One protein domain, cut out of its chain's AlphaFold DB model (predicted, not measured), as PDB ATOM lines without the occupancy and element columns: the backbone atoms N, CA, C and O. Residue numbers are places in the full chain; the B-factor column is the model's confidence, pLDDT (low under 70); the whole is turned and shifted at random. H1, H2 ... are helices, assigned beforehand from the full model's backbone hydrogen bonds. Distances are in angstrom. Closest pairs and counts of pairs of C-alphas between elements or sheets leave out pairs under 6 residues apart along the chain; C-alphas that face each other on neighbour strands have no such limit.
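AT A GLANCE: This is residues 2 to 52 of the 52 residues of a protein of Clostridiaceae bacterium (UniProt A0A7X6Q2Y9). There is little regular structure here: three short helices, H1, H2 and H3, stand nearly in a row, and residues 2 to 18, with no named element, lead in from the far end beyond H1. The printed part has 51 residues, with H1, H2 and H3 in that order and no named strand; its class is all helix, with 18 residues in named elements. It is loose, with a radius of gyration of the C-alphas of 12.5 A, and elongated, spanning 38 by 22 by 16 A.

HOW THE PARTS SIT: Start at H1, residues 19 to 27; it touches H2, residues 33 to 36, closest at the C-alphas of Ser 20 and Gly 33, 3.8 A apart. H2 also touches H3, residues 45 to 49, closest at the C-alphas of Asn 34 and Leu 45, 4.8 A apart. H1 and H3 are apart. In H1 and H3 every O i to N i+4 pair is within hydrogen-bond range; H2 is too short for such a pair.

IN THESE COORDINATES: Find C-alpha 19 at (152.652, 266.119, 194.081); from there H1 runs 12.0 A to C-alpha 27. H2 measures 5.1 A; H3 runs 6.0 A to C-alpha 49 at (141.422, 265.453, 199.136).

THE WHOLE: The C-alphas of Asp 6 and Glu 52, the two farthest apart, are 39.0 A apart. The printed part has no cut. The link from H1 to H2 is tight and that from H2 to H3 short. Residues 2 and 52 have pLDDT under 70.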
ATOM      1  N   GLU A   2     165.589 267.147 176.785       66.31
ATOM      2  CA  GLU A   2     164.696 267.405 175.632       66.31
ATOM      3  C   GLU A   2     163.218 267.577 176.019       66.31
ATOM      4  O   GLU A   2     162.356 267.672 175.156       66.31
ATOM      5  N   LYS A   3     162.911 267.604 177.321       78.44
ATOM      6  CA  LYS A   3     161.527 267.612 177.826       78.44
ATOM      7  C   LYS A   3     160.997 269.012 178.161       78.44
ATOM      8  O   LYS A   3     159.863 269.144 178.605       78.44
ATOM      9  N   ILE A   4     161.838 270.038 178.013       84.38
ATOM     10  CA  ILE A   4     161.527 271.444 178.285       84.38
ATOM     11  C   ILE A   4     161.947 272.246 177.050       84.38
ATOM     12  O   ILE A   4     163.074 272.076 176.582       84.38
ATOM     13  N   ASP A   5     161.052 273.074 176.517       87.00
ATOM     14  CA  ASP A   5     161.338 273.953 175.380       87.00
ATOM     15  C   ASP A   5     162.146 275.201 175.785       87.00
ATOM     16  O   ASP A   5     162.382 275.479 176.963       87.00
ATOM     17  N   ASP A   6     162.550 275.996 174.794       85.50
ATOM     18  CA  ASP A   6     163.285 277.257 174.984       85.50
ATOM     19  C   ASP A   6     162.489 278.327 175.765       85.50
ATOM     20  O   ASP A   6     163.018 279.372 176.135       85.50
ATOM     21  N   GLN A   7     161.194 278.102 176.002       86.12
ATOM     22  CA  GLN A   7     160.314 278.969 176.788       86.12
ATOM     23  C   GLN A   7     160.078 278.427 178.205       86.12
ATOM     24  O   GLN A   7     159.298 279.010 178.962       86.12
ATOM     25  N   GLY A   8     160.747 277.335 178.587       82.56
ATOM     26  CA  GLY A   8     160.611 276.724 179.906       82.56
ATOM     27  C   GLY A   8     159.324 275.917 180.083       82.56
ATOM     28  O   GLY A   8     158.945 275.630 181.220       82.56
ATOM     29  N   LYS A   9     158.629 275.555 179.000       85.31
ATOM     30  CA  LYS A   9     157.424 274.721 179.048       85.31
ATOM     31  C   LYS A   9     157.749 273.260 178.798       85.31
ATOM     32  O   LYS A   9     158.616 272.924 178.000       85.31
ATOM     33  N   LEU A  10     156.997 272.392 179.465       86.62
ATOM     34  CA  LEU A  10     157.057 270.960 179.222       86.62
ATOM     35  C   LEU A  10     156.481 270.632 177.845       86.62
ATOM     36  O   LEU A  10     155.367 271.041 177.521       86.62
ATOM     37  N   THR A  11     157.251 269.900 177.044       89.62
ATOM     38  CA  THR A  11     156.854 269.446 175.700       89.62
ATOM     39  C   THR A  11     156.082 268.127 175.727       89.62
ATOM     40  O   THR A  11     155.503 267.725 174.721       89.62
ATOM     41  N   GLU A  12     156.061 267.460 176.878       88.62
ATOM     42  CA  GLU A  12     155.385 266.193 177.128       88.62
ATOM     43  C   GLU A  12     154.923 266.112 178.588       88.62
ATOM     44  O   GLU A  12     155.462 266.794 179.467       88.62
ATOM     45  N   ASP A  13     153.948 265.244 178.855       87.12
ATOM     46  CA  ASP A  13     153.484 264.977 180.211       87.12
ATOM     47  C   ASP A  13     154.550 264.229 181.020       87.12
ATOM     48  O   ASP A  13     155.013 263.146 180.652       87.12
ATOM     49  N   LEU A  14     154.924 264.800 182.165       86.19
ATOM     50  CA  LEU A  14     155.865 264.195 183.097       86.19
ATOM     51  C   LEU A  14     155.133 263.561 184.278       86.19
ATOM     52  O   LEU A  14     154.439 264.232 185.040       86.19
ATOM     53  N   LEU A  15     155.368 262.266 184.477       88.31
ATOM     54  CA  LEU A  15     154.960 261.559 185.685       88.31
ATOM     55  C   LEU A  15     155.971 261.812 186.805       88.31
ATOM     56  O   LEU A  15     157.142 261.447 186.703       88.31
ATOM     57  N   PHE A  16     155.494 262.408 187.896       87.88
ATOM     58  CA  PHE A  16     156.269 262.610 189.116       87.88
ATOM     59  C   PHE A  16     155.851 261.607 190.197       87.88
ATOM     60  O   PHE A  16     154.677 261.251 190.283       87.88
ATOM     61  N   PRO A  17     156.780 261.181 191.071       88.94
ATOM     62  CA  PRO A  17     156.481 260.218 192.132       88.94
ATOM     63  C   PRO A  17     155.591 260.795 193.244       88.94
ATOM     64  O   PRO A  17     155.064 260.041 194.056       88.94
ATOM     65  N   SER A  18     155.453 262.122 193.330       89.94
ATOM     66  CA  SER A  18     154.562 262.778 194.285       89.94
ATOM     67  C   SER A  18     154.166 264.188 193.827       89.94
ATOM     68  O   SER A  18     154.910 264.820 193.063       89.94
ATOM     69  N   PRO A  19     153.050 264.737 194.345       89.62
ATOM     70  CA  PRO A  19     152.652 266.119 194.081       89.62
ATOM     71  C   PRO A  19     153.732 267.130 194.483       89.62
ATOM     72  O   PRO A  19     153.931 268.130 193.799       89.62
ATOM     73  N   SER A  20     154.457 266.883 195.578       91.62
ATOM     74  CA  SER A  20     155.540 267.762 196.038       91.62
ATOM     75  C   SER A  20     156.762 267.715 195.124       91.62
ATOM     76  O   SER A  20     157.381 268.748 194.894       91.62
ATOM     77  N   ALA A  21     157.085 266.552 194.546       90.00
ATOM     78  CA  ALA A  21     158.153 266.450 193.552       90.00
ATOM     79  C   ALA A  21     157.826 267.273 192.295       90.00
ATOM     80  O   ALA A  21     158.681 268.004 191.805       90.00
ATOM     81  N   ALA A  22     156.574 267.221 191.831       90.94
ATOM     82  CA  ALA A  22     156.115 268.055 190.725       90.94
ATOM     83  C   ALA A  22     156.160 269.554 191.086       90.94
ATOM     84  O   ALA A  22     156.621 270.375 190.296       90.94
ATOM     85  N   ALA A  23     155.709 269.926 192.291       92.38
ATOM     86  CA  ALA A  23     155.682 271.326 192.712       92.38
ATOM     87  C   ALA A  23     157.095 271.896 192.850       92.38
ATOM     88  O   ALA A  23     157.347 273.025 192.439       92.38
ATOM     89  N   GLY A  24     158.030 271.106 193.382       91.69
ATOM     90  CA  GLY A  24     159.424 271.517 193.473       91.69
ATOM     91  C   GLY A  24     160.137 271.566 192.127       91.69
ATOM     92  O   GLY A  24     161.000 272.418 191.936       91.69
ATOM     93  N   PHE A  25     159.732 270.727 191.172       89.25
ATOM     94  CA  PHE A  25     160.205 270.812 189.792       89.25
ATOM     95  C   PHE A  25     159.794 272.137 189.134       89.25
ATOM     96  O   PHE A  25     160.645 272.832 188.588       89.25
ATOM     97  N   VAL A  26     158.517 272.525 189.234       88.12
ATOM     98  CA  VAL A  26     158.016 273.780 188.639       88.12
ATOM     99  C   VAL A  26     158.509 275.015 189.402       88.12
ATOM    100  O   VAL A  26     158.883 276.015 188.797       88.12
ATOM    101  N   GLY A  27     158.515 274.962 190.735       87.00
ATOM    102  CA  GLY A  27     158.862 276.093 191.600       87.00
ATOM    103  C   GLY A  27     160.340 276.204 191.977       87.00
ATOM    104  O   GLY A  27     160.688 277.072 192.779       87.00
ATOM    105  N   GLY A  28     161.201 275.313 191.473       87.44
ATOM    106  CA  GLY A  28     162.654 275.324 191.702       87.44
ATOM    107  C   GLY A  28     163.085 275.239 193.172       87.44
ATOM    108  O   GLY A  28     164.199 275.636 193.511       87.44
ATOM    109  N   SER A  29     162.207 274.791 194.069       87.56
ATOM    110  CA  SER A  29     162.421 274.823 195.520       87.56
ATOM    111  C   SER A  29     161.634 273.721 196.228       87.56
ATOM    112  O   SER A  29     160.776 273.073 195.639       87.56
ATOM    113  N   SER A  30     161.926 273.473 197.505       87.19
ATOM    114  CA  SER A  30     161.197 272.481 198.301       87.19
ATOM    115  C   SER A  30     159.777 272.975 198.604       87.19
ATOM    116  O   SER A  30     159.552 273.637 199.616       87.19
ATOM    117  N   LEU A  31     158.830 272.671 197.715       90.00
ATOM    118  CA  LEU A  31     157.434 273.095 197.825       90.00
ATOM    119  C   LEU A  31     156.499 271.935 198.178       90.00
ATOM    120  O   LEU A  31     156.656 270.807 197.715       90.00
ATOM    121  N   SER A  32     155.475 272.244 198.970       91.00
ATOM    122  CA  SER A  32     154.425 271.295 199.341       91.00
ATOM    123  C   SER A  32     153.370 271.208 198.243       91.00
ATOM    124  O   SER A  32     152.526 272.097 198.121       91.00
ATOM    125  N   GLY A  33     153.377 270.119 197.475       89.88
ATOM    126  CA  GLY A  33     152.458 269.938 196.350       89.88
ATOM    127  C   GLY A  33     150.992 270.056 196.747       89.88
ATOM    128  O   GLY A  33     150.235 270.738 196.066       89.88
ATOM    129  N   ASN A  34     150.606 269.506 197.900       89.75
ATOM    130  CA  ASN A  34     149.210 269.538 198.340       89.75
ATOM    131  C   ASN A  34     148.662 270.964 198.554       89.75
ATOM    132  O   ASN A  34     147.454 271.155 198.544       89.75
ATOM    133  N   ILE A  35     149.533 271.958 198.758       89.50
ATOM    134  CA  ILE A  35     149.148 273.365 198.965       89.50
ATOM    135  C   ILE A  35     149.298 274.174 197.669       89.50
ATOM    136  O   ILE A  35     148.536 275.111 197.424       89.50
ATOM    137  N   MET A  36     150.301 273.836 196.851       90.81
ATOM    138  CA  MET A  36     150.638 274.604 195.651       90.81
ATOM    139  C   MET A  36     149.736 274.287 194.463       90.81
ATOM    140  O   MET A  36     149.411 275.194 193.698       90.81
ATOM    141  N   TRP A  37     149.319 273.031 194.310       91.06
ATOM    142  CA  TRP A  37     148.385 272.647 193.257       91.06
ATOM    143  C   TRP A  37     146.983 273.103 193.634       91.06
ATOM    144  O   TRP A  37     146.480 272.715 194.688       91.06
ATOM    145  N   LYS A  38     146.377 273.939 192.788       92.44
ATOM    146  CA  LYS A  38     145.037 274.492 192.989       92.44
ATOM    147  C   LYS A  38     144.168 274.257 191.765       92.44
ATOM    148  O   LYS A  38     144.684 274.261 190.647       92.44
ATOM    149  N   ASP A  39     142.874 274.076 191.989       89.62
ATOM    150  CA  ASP A  39     141.883 274.047 190.918       89.62
ATOM    151  C   ASP A  39     141.583 275.458 190.376       89.62
ATOM    152  O   ASP A  39     142.099 276.474 190.852       89.62
ATOM    153  N   GLU A  40     140.714 275.519 189.371       91.44
ATOM    154  CA  GLU A  40     140.213 276.762 188.771       91.44
ATOM    155  C   GLU A  40     139.486 277.690 189.763       91.44
ATOM    156  O   GLU A  40     139.425 278.900 189.547       91.44
ATOM    157  N   SER A  41     138.985 277.143 190.872       89.25
ATOM    158  CA  SER A  41     138.346 277.888 191.960       89.25
ATOM    159  C   SER A  41     139.348 278.364 193.023       89.25
ATOM    160  O   SER A  41     138.969 279.063 193.964       89.25
ATOM    161  N   GLY A  42     140.633 278.015 192.892       89.75
ATOM    162  CA  GLY A  42     141.695 278.347 193.842       89.75
ATOM    163  C   GLY A  42     141.796 277.403 195.046       89.75
ATOM    164  O   GLY A  42     142.570 277.687 195.967       89.75
ATOM    165  N   LYS A  43     141.050 276.293 195.059       90.38
ATOM    166  CA  LYS A  43     141.053 275.285 196.124       90.38
ATOM    167  C   LYS A  43     142.284 274.391 195.985       90.38
ATOM    168  O   LYS A  43     142.565 273.906 194.894       90.38
ATOM    169  N   SER A  44     143.037 274.191 197.069       92.69
ATOM    170  CA  SER A  44     144.270 273.396 197.009       92.69
ATOM    171  C   SER A  44     143.983 271.896 196.955       92.69
ATOM    172  O   SER A  44     142.937 271.454 197.427       92.69
ATOM    173  N   LEU A  45     144.924 271.100 196.438       88.75
ATOM    174  CA  LEU A  45     144.808 269.638 196.396       88.75
ATOM    175  C   LEU A  45     144.451 269.069 197.776       88.75
ATOM    176  O   LEU A  45     143.552 268.250 197.883       88.75
ATOM    177  N   LYS A  46     145.070 269.597 198.841       89.06
ATOM    178  CA  LYS A  46     144.783 269.220 200.227       89.06
ATOM    179  C   LYS A  46     143.311 269.412 200.594       89.06
ATOM    180  O   LYS A  46     142.743 268.584 201.294       89.06
ATOM    181  N   ASP A  47     142.712 270.520 200.169       89.81
ATOM    182  CA  ASP A  47     141.312 270.820 200.460       89.81
ATOM    183  C   ASP A  47     140.370 269.938 199.629       89.81
ATOM    184  O   ASP A  47     139.262 269.631 200.068       89.81
ATOM    185  N   ILE A  48     140.776 269.579 198.406       88.50
ATOM    186  CA  ILE A  48     140.032 268.671 197.522       88.50
ATOM    187  C   ILE A  48     140.040 267.264 198.128       88.50
ATOM    188  O   ILE A  48     138.968 266.726 198.380       88.50
ATOM    189  N   GLU A  49     141.223 266.752 198.476       86.44
ATOM    190  CA  GLU A  49     141.422 265.453 199.136       86.44
ATOM    191  C   GLU A  49     140.706 265.370 200.493       86.44
ATOM    192  O   GLU A  49     140.263 264.304 200.894       86.44
ATOM    193  N   ALA A  50     140.572 266.487 201.216       86.44
ATOM    194  CA  ALA A  50     139.845 266.533 202.488       86.44
ATOM    195  C   ALA A  50     138.313 266.569 202.336       86.44
ATOM    196  O   ALA A  50     137.604 266.488 203.338       86.44
ATOM    197  N   THR A  51     137.805 266.792 201.120       76.44
ATOM    198  CA  THR A  51     136.361 266.825 200.825       76.44
ATOM    199  C   THR A  51     135.849 265.496 200.254       76.44
ATOM    200  O   THR A  51     134.634 265.318 200.183       76.44
ATOM    201  N   GLU A  52     136.743 264.584 199.865       56.84
ATOM    202  CA  GLU A  52     136.411 263.182 199.561       56.84
ATOM    203  C   GLU A  52     136.256 262.345 200.841       56.84
ATOM    204  O   GLU A  52     135.340 261.491 200.859       56.84
TER     205      GLU A  52